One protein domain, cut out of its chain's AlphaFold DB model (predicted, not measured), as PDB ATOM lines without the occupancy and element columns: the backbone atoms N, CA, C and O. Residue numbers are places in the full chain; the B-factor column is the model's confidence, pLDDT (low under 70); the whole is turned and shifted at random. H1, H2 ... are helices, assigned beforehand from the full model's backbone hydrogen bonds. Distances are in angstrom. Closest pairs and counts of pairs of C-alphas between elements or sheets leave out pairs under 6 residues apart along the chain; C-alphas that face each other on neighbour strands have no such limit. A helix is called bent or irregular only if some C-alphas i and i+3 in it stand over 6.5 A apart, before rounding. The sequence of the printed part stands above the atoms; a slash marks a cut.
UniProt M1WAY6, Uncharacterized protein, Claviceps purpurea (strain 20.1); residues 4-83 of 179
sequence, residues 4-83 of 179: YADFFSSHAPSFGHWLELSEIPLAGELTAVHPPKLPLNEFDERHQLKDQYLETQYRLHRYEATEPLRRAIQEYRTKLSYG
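This is residues 4 to 83 of the 179 residues of an uncharacterized protein of Claviceps purpurea (strain 20.1) (UniProt M1WAY6). One long bent helix, H3, makes the longest axis, and the rest of the printed part, for the greater part two long loop stretches, lies along one side of it. The short helix H2 packs on H3b, the second arm of H3, not far past the bend; the tiny helix H1 lies off to the side of the long helix, touching no helix, and residues 78 to 83, at the far end of the second arm, stick out free. The printed part has 80 residues with three named helices in the order H1, H2, H3 and no named strand, and its class is all helix. It is loose, with a radius of gyration of the C-alphas of 14.7 A, and elongated, spanning 53 by 28 by 18 A. A short parallel pairing of residues 8 to 9 with residues 38 to 39 ties the two loop stretches to each other.

Begin with H3, residues 50 to 81, which by its hydrogen bonds was assigned as one helix of 32 residues but is bent: C-alphas 65 and 68 are 7.1 A apart, against about 5 A in a regular helix. Find C-alpha 50 at (16.923, 15.914, -4.760); from there the arm H3a runs through residues 50 to 65, 22.5 A from first to last C-alpha. Residues 66 and 67 belong to neither arm. The arm H3b takes residues 68 to 81, 20.0 A from first to last C-alpha, and ends with C-alpha 81 at (13.145, -28.599, 4.569). Look back along the chain for H2, the five residues 27 to 31, whose C-alpha 27 is at (24.213, -12.709, -2.308). H1 is the four residues 4 to 7, starting with C-alpha 4 at (2.923, -0.328, 7.988).

Start at the bend, where the lines of H3a and H3b stand at a steep tilt of 39 degrees. From H3b go outward to H2: the two touch, with 7 pairs of C-alphas within 8 A, and the closest are the C-alphas of Leu 30 and Arg 70, 4.4 A apart. H3b touches H2 with residues 69 to 74 alone, and the centres of H2 and H3b are 11.9 A apart. H2 and H3a are apart. H1 is apart from H2, from H3a and from H3b. Now compare the two loop stretches: residues 8 to 9 pair with residues 38 to 39 in parallel, as strands do, in stretches too short to be named. In the backbone of H2, H3a and H3b you will find every O i to N i+4 pair within hydrogen-bond range. H1 is too short for such a pair, and its one O i to N i+3 pair is within range.

The two C-alphas farthest apart are those of His 47 and Gly 83, at 52.9 A, while the first and last printed C-alphas, those of Tyr 4 and Gly 83, are 34.4 A apart. The printed part has no cut; it is one domain, running from residue 4 to residue 83 of a full chain of 179 residues. Both links are long: 19 residues, 8 to 26, from H1 to H2, and 18 residues, 32 to 49, from H2 to H3. The C-alphas of the first of these stretches lie 8 to 15 A from the mean of all C-alphas, those of the second 4 to 25 A. Residues 78 to 83, of which 78 to 81 belong to H3, stand free. Read the B-factor column for the model's confidence: the mean pLDDT of the printed part is 82.4, and 19 residues are under 70, namely 4 to 16 and 43 to 48. H1 has a mean of 60, against 92 for H2, 89 for H3a and 93 for H3b.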
ATOM      1  N   TYR A   4       2.274  -1.280   8.884       55.81
ATOM      2  CA  TYR A   4       2.923  -0.328   7.988       55.81
ATOM      3  C   TYR A   4       4.300   0.142   8.494       55.81
ATOM      4  O   TYR A   4       5.216   0.327   7.699       55.81
ATOM      5  N   ALA A   5       4.466   0.287   9.815       59.41
ATOM      6  CA  ALA A   5       5.718   0.739  10.432       59.41
ATOM      7  C   ALA A   5       6.800  -0.356  10.483       59.41
ATOM      8  O   ALA A   5       7.980  -0.058  10.672       59.41
ATOM      9  N   ASP A   6       6.400  -1.620  10.316       61.78
ATOM     10  CA  ASP A   6       7.325  -2.753  10.262       61.78
ATOM     11  C   ASP A   6       7.996  -2.870   8.883       61.78
ATOM     12  O   ASP A   6       9.114  -3.379   8.782       61.78
ATOM     13  N   PHE A   7       7.335  -2.366   7.834       61.62
ATOM     14  CA  PHE A   7       7.781  -2.469   6.444       61.62
ATOM     15  C   PHE A   7       8.421  -1.176   5.919       61.62
ATOM     16  O   PHE A   7       9.487  -1.223   5.299       61.62
ATOM     17  N   PHE A   8       7.814  -0.021   6.210       68.12
ATOM     18  CA  PHE A   8       8.344   1.286   5.833       68.12
ATOM     19  C   PHE A   8       8.991   1.992   7.022       68.12
ATOM     20  O   PHE A   8       8.494   1.939   8.148       68.12
ATOM     21  N   SER A   9      10.089   2.699   6.772       68.56
ATOM     22  CA  SER A   9      10.744   3.544   7.767       68.56
ATOM     23  C   SER A   9      10.956   4.955   7.232       68.56
ATOM     24  O   SER A   9      11.342   5.146   6.083       68.56
ATOM     25  N   SER A  10      10.746   5.947   8.099       58.22
ATOM     26  CA  SER A  10      11.116   7.344   7.845       58.22
ATOM     27  C   SER A  10      12.626   7.587   7.927       58.22
ATOM     28  O   SER A  10      13.100   8.662   7.574       58.22
ATOM     29  N   HIS A  11      13.387   6.606   8.419       55.16
ATOM     30  CA  HIS A  11      14.841   6.649   8.468       55.16
ATOM     31  C   HIS A  11      15.392   5.722   7.388       55.16
ATOM     32  O   HIS A  11      14.960   4.571   7.281       55.16
ATOM     33  N   ALA A  12      16.351   6.216   6.600       53.12
ATOM     34  CA  ALA A  12      17.012   5.411   5.583       53.12
ATOM     35  C   ALA A  12      17.596   4.135   6.226       53.12
ATOM     36  O   ALA A  12      18.217   4.210   7.294       53.12
ATOM     37  N   PRO A  13      17.380   2.949   5.631       52.53
ATOM     38  CA  PRO A  13      17.918   1.709   6.170       52.53
ATOM     39  C   PRO A  13      19.453   1.749   6.167       52.53
ATOM     40  O   PRO A  13      20.076   2.314   5.271       52.53
ATOM     41  N   SER A  14      20.072   1.096   7.152       52.97
ATOM     42  CA  SER A  14      21.525   1.055   7.382       52.97
ATOM     43  C   SER A  14      22.303   0.190   6.373       52.97
ATOM     44  O   SER A  14      23.276  -0.467   6.740       52.97
ATOM     45  N   PHE A  15      21.864   0.133   5.117       54.84
ATOM     46  CA  PHE A  15      22.598  -0.507   4.027       54.84
ATOM     47  C   PHE A  15      23.388   0.557   3.283       54.84
ATOM     48  O   PHE A  15      22.874   1.099   2.305       54.84
ATOM     49  N   GLY A  16      24.593   0.847   3.785       66.81
ATOM     50  CA  GLY A  16      25.589   1.705   3.138       66.81
ATOM     51  C   GLY A  16      25.080   3.077   2.686       66.81
ATOM     52  O   GLY A  16      23.929   3.460   2.897       66.81
ATOM     53  N   HIS A  17      25.953   3.843   2.043       83.62
ATOM     54  CA  HIS A  17      25.506   4.992   1.271       83.62
ATOM     55  C   HIS A  17      24.938   4.489  -0.066       83.62
ATOM     56  O   HIS A  17      25.561   3.653  -0.713       83.62
ATOM     57  N   TRP A  18      23.760   4.957  -0.494       85.50
ATOM     58  CA  TRP A  18      23.074   4.386  -1.668       85.50
ATOM     59  C   TRP A  18      23.876   4.507  -2.973       85.50
ATOM     60  O   TRP A  18      23.757   3.640  -3.829       85.50
ATOM     61  N   LEU A  19      24.747   5.518  -3.083       87.75
ATOM     62  CA  LEU A  19      25.673   5.681  -4.215       87.75
ATOM     63  C   LEU A  19      26.817   4.655  -4.245       87.75
ATOM     64  O   LEU A  19      27.491   4.530  -5.259       87.75
ATOM     65  N   GLU A  20      27.083   3.969  -3.135       89.44
ATOM     66  CA  GLU A  20      28.148   2.961  -3.028       89.44
ATOM     67  C   GLU A  20      27.614   1.539  -3.224       89.44
ATOM     68  O   GLU A  20      28.380   0.574  -3.249       89.44
ATOM     69  N   LEU A  21      26.291   1.386  -3.329       87.62
ATOM     70  CA  LEU A  21      25.679   0.088  -3.542       87.62
ATOM     71  C   LEU A  21      25.910  -0.353  -4.988       87.62
ATOM     72  O   LEU A  21      25.613   0.373  -5.931       87.62
ATOM     73  N   SER A  22      26.415  -1.576  -5.140       87.44
ATOM     74  CA  SER A  22      26.554  -2.232  -6.441       87.44
ATOM     75  C   SER A  22      25.200  -2.325  -7.139       87.44
ATOM     76  O   SER A  22      24.213  -2.696  -6.502       87.44
ATOM     77  N   GLU A  23      25.161  -2.072  -8.447       85.81
ATOM     78  CA  GLU A  23      23.962  -2.250  -9.277       85.81
ATOM     79  C   GLU A  23      23.434  -3.687  -9.187       85.81
ATOM     80  O   GLU A  23      22.242  -3.905  -8.975       85.81
ATOM     81  N   ILE A  24      24.342  -4.666  -9.221       89.62
ATOM     82  CA  ILE A  24      24.021  -6.079  -9.017       89.62
ATOM     83  C   ILE A  24      23.808  -6.333  -7.514       89.62
ATOM     84  O   ILE A  24      24.656  -5.925  -6.705       89.62
ATOM     85  N   PRO A  25      22.710  -7.002  -7.113       92.12
ATOM     86  CA  PRO A  25      22.462  -7.343  -5.721       92.12
ATOM     87  C   PRO A  25      23.515  -8.289  -5.168       92.12
ATOM     88  O   PRO A  25      23.996  -9.195  -5.846       92.12
ATOM     89  N   LEU A  26      23.848  -8.108  -3.895       91.38
ATOM     90  CA  LEU A  26      24.737  -9.025  -3.202       91.38
ATOM     91  C   LEU A  26      23.999 -10.318  -2.840       91.38
ATOM     92  O   LEU A  26      22.812 -10.321  -2.515       91.38
ATOM     93  N   ALA A  27      24.738 -11.422  -2.766       92.69
ATOM     94  CA  ALA A  27      24.213 -12.709  -2.308       92.69
ATOM     95  C   ALA A  27      23.545 -12.631  -0.920       92.69
ATOM     96  O   ALA A  27      22.550 -13.309  -0.656       92.69
ATOM     97  N   GLY A  28      24.062 -11.774  -0.033       91.00
ATOM     98  CA  GLY A  28      23.471 -11.515   1.282       91.00
ATOM     99  C   GLY A  28      22.076 -10.884   1.209       91.00
ATOM    100  O   GLY A  28      21.235 -11.184   2.050       91.00
ATOM    101  N   GLU A  29      21.803 -10.064   0.191       90.75
ATOM    102  CA  GLU A  29      20.486  -9.451  -0.029       90.75
ATOM    103  C   GLU A  29      19.464 -10.509  -0.467       90.75
ATOM    104  O   GLU A  29      18.356 -10.567   0.065       90.75
ATOM    105  N   LEU A  30      19.860 -11.412  -1.372       93.44
ATOM    106  CA  LEU A  30      18.988 -12.474  -1.889       93.44
ATOM    107  C   LEU A  30      18.754 -13.615  -0.887       93.44
ATOM    108  O   LEU A  30      17.724 -14.286  -0.925       93.44
ATOM    109  N   THR A  31      19.694 -13.848   0.030       93.88
ATOM    110  CA  THR A  31      19.581 -14.896   1.060       93.88
ATOM    111  C   THR A  31      18.989 -14.389   2.377       93.88
ATOM    112  O   THR A  31      18.715 -15.195   3.276       93.88
ATOM    113  N   ALA A  32      18.736 -13.080   2.493       91.69
ATOM    114  CA  ALA A  32      18.175 -12.461   3.685       91.69
ATOM    115  C   ALA A  32      16.797 -13.047   4.037       91.69
ATOM    116  O   ALA A  32      15.900 -13.177   3.195       91.69
ATOM    117  N   VAL A  33      16.628 -13.392   5.316       90.19
ATOM    118  CA  VAL A  33      15.377 -13.958   5.852       90.19
ATOM    119  C   VAL A  33      14.253 -12.927   5.786       90.19
ATOM    120  O   VAL A  33      13.135 -13.236   5.372       90.19
ATOM    121  N   HIS A  34      14.568 -11.683   6.138       89.38
ATOM    122  CA  HIS A  34      13.622 -10.577   6.147       89.38
ATOM    123  C   HIS A  34      13.907  -9.613   4.990       89.38
ATOM    124  O   HIS A  34      15.075  -9.428   4.641       89.38
ATOM    125  N   PRO A  35      12.862  -9.005   4.402       88.50
ATOM    126  CA  PRO A  35      13.048  -7.946   3.420       88.50
ATOM    127  C   PRO A  35      13.746  -6.732   4.059       88.50
ATOM    128  O   PRO A  35      13.648  -6.533   5.277       88.50
ATOM    129  N   PRO A  36      14.439  -5.901   3.263       87.31
ATOM    130  CA  PRO A  36      14.955  -4.633   3.755       87.31
ATOM    131  C   PRO A  36      13.795  -3.706   4.140       87.31
ATOM    132  O   PRO A  36      12.715  -3.760   3.553       87.31
ATOM    133  N   LYS A  37      14.030  -2.820   5.112       87.50
ATOM    134  CA  LYS A  37      13.087  -1.736   5.411       87.50
ATOM    135  C   LYS A  37      13.107  -0.731   4.270       87.50
ATOM    136  O   LYS A  37      14.185  -0.270   3.895       87.50
ATOM    137  N   LEU A  38      11.940  -0.383   3.745       88.12
ATOM    138  CA  LEU A  38      11.839   0.533   2.615       88.12
ATOM    139  C   LEU A  38      11.634   1.974   3.084       88.12
ATOM    140  O   LEU A  38      10.958   2.197   4.092       88.12
ATOM    141  N   PRO A  39      12.202   2.962   2.375       87.25
ATOM    142  CA  PRO A  39      11.880   4.356   2.634       87.25
ATOM    143  C   PRO A  39      10.419   4.628   2.268       87.25
ATOM    144  O   PRO A  39       9.881   4.060   1.314       87.25
ATOM    145  N   LEU A  40       9.773   5.504   3.034       83.56
ATOM    146  CA  LEU A  40       8.436   5.972   2.699       83.56
ATOM    147  C   LEU A  40       8.519   6.987   1.553       83.56
ATOM    148  O   LEU A  40       9.228   7.986   1.654       83.56
ATOM    149  N   ASN A  41       7.775   6.745   0.477       80.50
ATOM    150  CA  ASN A  41       7.682   7.684  -0.636       80.50
ATOM    151  C   ASN A  41       6.601   8.739  -0.348       80.50
ATOM    152  O   ASN A  41       5.465   8.627  -0.808       80.50
ATOM    153  N   GLU A  42       6.930   9.723   0.493       72.56
ATOM    154  CA  GLU A  42       6.035  10.842   0.809       72.56
ATOM    155  C   GLU A  42       6.014  11.836  -0.359       72.56
ATOM    156  O   GLU A  42       6.936  12.633  -0.529       72.56
ATOM    157  N   PHE A  43       4.961  11.773  -1.178       66.81
ATOM    158  CA  PHE A  43       4.765  12.689  -2.305       66.81
ATOM    159  C   PHE A  43       4.200  14.057  -1.899       66.81
ATOM    160  O   PHE A  43       4.217  14.970  -2.724       66.81
ATOM    161  N   ASP A  44       3.702  14.206  -0.666       61.53
ATOM    162  CA  ASP A  44       2.952  15.395  -0.260       61.53
ATOM    163  C   ASP A  44       3.740  16.369   0.640       61.53
ATOM    164  O   ASP A  44       4.466  15.998   1.562       61.53
ATOM    165  N   GLU A  45       3.532  17.652   0.339       53.81
ATOM    166  CA  GLU A  45       3.800  18.876   1.114       53.81
ATOM    167  C   GLU A  45       5.228  19.407   1.346       53.81
ATOM    168  O   GLU A  45       5.358  20.576   1.731       53.81
ATOM    169  N   ARG A  46       6.321  18.692   1.054       59.47
ATOM    170  CA  ARG A  46       7.659  19.331   1.025       59.47
ATOM    171  C   ARG A  46       8.474  18.907  -0.178       59.47
ATOM    172  O   ARG A  46       8.493  17.743  -0.554       59.47
ATOM    173  N   HIS A  47       9.204  19.870  -0.742       57.12
ATOM    174  CA  HIS A  47      10.258  19.594  -1.708       57.12
ATOM    175  C   HIS A  47      11.264  18.661  -1.026       57.12
ATOM    176  O   HIS A  47      12.077  19.121  -0.219       57.12
ATOM    177  N   GLN A  48      11.178  17.357  -1.297       63.59
ATOM    178  CA  GLN A  48      12.243  16.436  -0.935       63.59
ATOM    179  C   GLN A  48      13.532  16.993  -1.537       63.59
ATOM    180  O   GLN A  48      13.554  17.439  -2.691       63.59
ATOM    181  N   LEU A  49      14.607  17.015  -0.751       79.12
ATOM    182  CA  LEU A  49      15.913  17.327  -1.313       79.12
ATOM    183  C   LEU A  49      16.173  16.311  -2.431       79.12
ATOM    184  O   LEU A  49      15.873  15.131  -2.263       79.12
ATOM    185  N   LYS A  50      16.706  16.761  -3.573       85.06
ATOM    186  CA  LYS A  50      16.923  15.914  -4.760       85.06
ATOM    187  C   LYS A  50      17.549  14.558  -4.403       85.06
ATOM    188  O   LYS A  50      17.095  13.531  -4.895       85.06
ATOM    189  N   ASP A  51      18.539  14.559  -3.517       85.50
ATOM    190  CA  ASP A  51      19.238  13.343  -3.094       85.50
ATOM    191  C   ASP A  51      18.341  12.389  -2.290       85.50
ATOM    192  O   ASP A  51      18.422  11.182  -2.486       85.50
ATOM    193  N   GLN A  52      17.437  12.906  -1.449       83.69
ATOM    194  CA  GLN A  52      16.465  12.084  -0.711       83.69
ATOM    195  C   GLN A  52      15.451  11.429  -1.648       83.69
ATOM    196  O   GLN A  52      15.101  10.263  -1.462       83.69
ATOM    197  N   TYR A  53      15.002  12.163  -2.669       86.00
ATOM    198  CA  TYR A  53      14.117  11.616  -3.691       86.00
ATOM    199  C   TYR A  53      14.810  10.491  -4.469       86.00
ATOM    200  O   TYR A  53      14.264   9.394  -4.581       86.00
ATOM    201  N   LEU A  54      16.033  10.733  -4.955       89.12
ATOM    202  CA  LEU A  54      16.798   9.737  -5.709       89.12
ATOM    203  C   LEU A  54      17.133   8.502  -4.868       89.12
ATOM    204  O   LEU A  54      16.970   7.387  -5.356       89.12
ATOM    205  N   GLU A  55      17.523   8.677  -3.604       89.56
ATOM    206  CA  GLU A  55      17.737   7.557  -2.684       89.56
ATOM    207  C   GLU A  55      16.454   6.736  -2.492       89.56
ATOM    208  O   GLU A  55      16.488   5.504  -2.532       89.56
ATOM    209  N   THR A  56      15.318   7.412  -2.305       89.19
ATOM    210  CA  THR A  56      14.017   6.757  -2.127       89.19
ATOM    211  C   THR A  56      13.661   5.924  -3.354       89.19
ATOM    212  O   THR A  56      13.379   4.734  -3.215       89.19
ATOM    213  N   GLN A  57      13.748   6.506  -4.555       90.44
ATOM    214  CA  GLN A  57      13.481   5.790  -5.805       90.44
ATOM    215  C   GLN A  57      14.446   4.620  -6.008       90.44
ATOM    216  O   GLN A  57      14.012   3.510  -6.308       90.44
ATOM    217  N   TYR A  58      15.743   4.832  -5.771       91.62
ATOM    218  CA  TYR A  58      16.754   3.785  -5.889       91.62
ATOM    219  C   TYR A  58      16.430   2.578  -4.998       91.62
ATOM    220  O   TYR A  58      16.417   1.439  -5.464       91.62
ATOM    221  N   ARG A  59      16.128   2.809  -3.714       91.19
ATOM    222  CA  ARG A  59      15.843   1.722  -2.763       91.19
ATOM    223  C   ARG A  59      14.549   0.982  -3.101       91.19
ATOM    224  O   ARG A  59      14.500  -0.234  -2.923       91.19
ATOM    225  N   LEU A  60      13.529   1.684  -3.592       91.94
ATOM    226  CA  LEU A  60      12.268   1.069  -4.016       91.94
ATOM    227  C   LEU A  60      12.449   0.209  -5.270       91.94
ATOM    228  O   LEU A  60      12.051  -0.952  -5.255       91.94
ATOM    229  N   HIS A  61      13.117   0.722  -6.304       91.75
ATOM    230  CA  HIS A  61      13.387  -0.050  -7.520       91.75
ATOM    231  C   HIS A  61      14.305  -1.244  -7.259       91.75
ATOM    232  O   HIS A  61      14.065  -2.337  -7.766       91.75
ATOM    233  N   ARG A  62      15.325  -1.080  -6.409       91.94
ATOM    234  CA  ARG A  62      16.171  -2.205  -5.996       91.94
ATOM    235  C   ARG A  62      15.356  -3.278  -5.277       91.94
ATOM    236  O   ARG A  62      15.565  -4.463  -5.525       91.94
ATOM    237  N   TYR A  63      14.436  -2.890  -4.395       92.38
ATOM    238  CA  TYR A  63      13.544  -3.842  -3.735       92.38
ATOM    239  C   TYR A  63      12.658  -4.580  -4.738       92.38
ATOM    240  O   TYR A  63      12.601  -5.805  -4.706       92.38
ATOM    241  N   GLU A  64      12.024  -3.855  -5.654       91.44
ATOM    242  CA  GLU A  64      11.186  -4.429  -6.709       91.44
ATOM    243  C   GLU A  64      11.950  -5.451  -7.564       91.44
ATOM    244  O   GLU A  64      11.448  -6.547  -7.807       91.44
ATOM    245  N   ALA A  65      13.199  -5.147  -7.930       89.25
ATOM    246  CA  ALA A  65      14.038  -6.031  -8.736       89.25
ATOM    247  C   ALA A  65      14.530  -7.287  -7.983       89.25
ATOM    248  O   ALA A  65      14.738  -8.335  -8.588       89.25
ATOM    249  N   THR A  66      14.742  -7.202  -6.665       92.25
ATOM    250  CA  THR A  66      15.424  -8.254  -5.879       92.25
ATOM    251  C   THR A  66      14.481  -9.129  -5.059       92.25
ATOM    252  O   THR A  66      14.759 -10.311  -4.833       92.25
ATOM    253  N   GLU A  67      13.354  -8.577  -4.614       93.19
ATOM    254  CA  GLU A  67      12.423  -9.249  -3.712       93.19
ATOM    255  C   GLU A  67      11.815 -10.537  -4.294       93.19
ATOM    256  O   GLU A  67      11.734 -11.515  -3.540       93.19
ATOM    257  N   PRO A  68      11.415 -10.616  -5.583       92.38
ATOM    258  CA  PRO A  68      10.878 -11.854  -6.150       92.38
ATOM    259  C   PRO A  68      11.861 -13.022  -6.023       92.38
ATOM    260  O   PRO A  68      11.494 -14.103  -5.553       92.38
ATOM    261  N   LEU A  69      13.136 -12.777  -6.337       92.81
ATOM    262  CA  LEU A  69      14.188 -13.787  -6.268       92.81
ATOM    263  C   LEU A  69      14.532 -14.156  -4.816       92.81
ATOM    264  O   LEU A  69      14.680 -15.338  -4.500       92.81
ATOM    265  N   ARG A  70      14.569 -13.176  -3.899       95.12
ATOM    266  CA  ARG A  70      14.740 -13.429  -2.456       95.12
ATOM    267  C   ARG A  70      13.627 -14.328  -1.913       95.12
ATOM    268  O   ARG A  70      13.899 -15.305  -1.212       95.12
ATOM    269  N   ARG A  71      12.365 -14.031  -2.245       94.44
ATOM    270  CA  ARG A  71      11.204 -14.843  -1.839       94.44
ATOM    271  C   ARG A  71      11.278 -16.252  -2.410       94.44
ATOM    272  O   ARG A  71      11.064 -17.199  -1.658       94.44
ATOM    273  N   ALA A  72      11.644 -16.391  -3.680       93.38
ATOM    274  CA  ALA A  72      11.816 -17.686  -4.324       93.38
ATOM    275  C   ALA A  72      12.882 -18.548  -3.618       93.38
ATOM    276  O   ALA A  72      12.649 -19.728  -3.365       93.38
ATOM    277  N   ILE A  73      14.012 -17.963  -3.204       94.50
ATOM    278  CA  ILE A  73      15.049 -18.672  -2.429       94.50
ATOM    279  C   ILE A  73      14.517 -19.117  -1.060       94.50
ATOM    280  O   ILE A  73      14.768 -20.249  -0.635       94.50
ATOM    281  N   GLN A  74      13.773 -18.261  -0.355       94.06
ATOM    282  CA  GLN A  74      13.181 -18.628   0.937       94.06
ATOM    283  C   GLN A  74      12.132 -19.736   0.791       94.06
ATOM    284  O   GLN A  74      12.124 -20.693   1.572       94.06
ATOM    285  N   GLU A  75      11.282 -19.648  -0.232       93.38
ATOM    286  CA  GLU A  75      10.301 -20.678  -0.570       93.38
ATOM    287  C   GLU A  75      10.998 -22.005  -0.895       93.38
ATOM    288  O   GLU A  75      10.624 -23.048  -0.355       93.38
ATOM    289  N   TYR A  76      12.068 -21.960  -1.691       93.25
ATOM    290  CA  TYR A  76      12.881 -23.120  -2.033       93.25
ATOM    291  C   TYR A  76      13.460 -23.805  -0.793       93.25
ATOM    292  O   TYR A  76      13.279 -25.010  -0.608       93.25
ATOM    293  N   ARG A  77      14.108 -23.042   0.098       92.94
ATOM    294  CA  ARG A  77      14.682 -23.563   1.352       92.94
ATOM    295  C   ARG A  77      13.614 -24.186   2.246       92.94
ATOM    296  O   ARG A  77      13.836 -25.247   2.827       92.94
ATOM    297  N   THR A  78      12.453 -23.546   2.320       92.19
ATOM    298  CA  THR A  78      11.311 -24.011   3.111       92.19
ATOM    299  C   THR A  78      10.769 -25.332   2.564       92.19
ATOM    300  O   THR A  78      10.696 -26.317   3.298       92.19
ATOM    301  N   LYS A  79      10.472 -25.406   1.260       91.81
ATOM    302  CA  LYS A  79       9.988 -26.628   0.593       91.81
ATOM    303  C   LYS A  79      11.000 -27.773   0.677       91.81
ATOM    304  O   LYS A  79      10.607 -28.914   0.918       91.81
ATOM    305  N   LEU A  80      12.294 -27.472   0.554       91.44
ATOM    306  CA  LEU A  80      13.359 -28.457   0.724       91.44
ATOM    307  C   LEU A  80      13.399 -29.014   2.153       91.44
ATOM    308  O   LEU A  80      13.567 -30.218   2.335       91.44
ATOM    309  N   SER A  81      13.198 -28.166   3.167       89.38
ATOM    310  CA  SER A  81      13.145 -28.599   4.569       89.38
ATOM    311  C   SER A  81      11.964 -29.528   4.869       89.38
ATOM    312  O   SER A  81      12.055 -30.326   5.800       89.38
ATOM    313  N   TYR A  82      10.879 -29.451   4.095       90.50
ATOM    314  CA  TYR A  82       9.738 -30.367   4.193       90.50
ATOM    315  C   TYR A  82       9.936 -31.689   3.431       90.50
ATOM    316  O   TYR A  82       9.066 -32.553   3.480       90.50
ATOM    317  N   GLY A  83      11.080 -31.880   2.762       86.38
ATOM    318  CA  GLY A  83      11.408 -33.122   2.057       86.38
ATOM    319  C   GLY A  83      10.797 -33.244   0.659       86.38
ATOM    320  O   GLY A  83      10.788 -34.340   0.100       86.38
TER     321      GLY A  83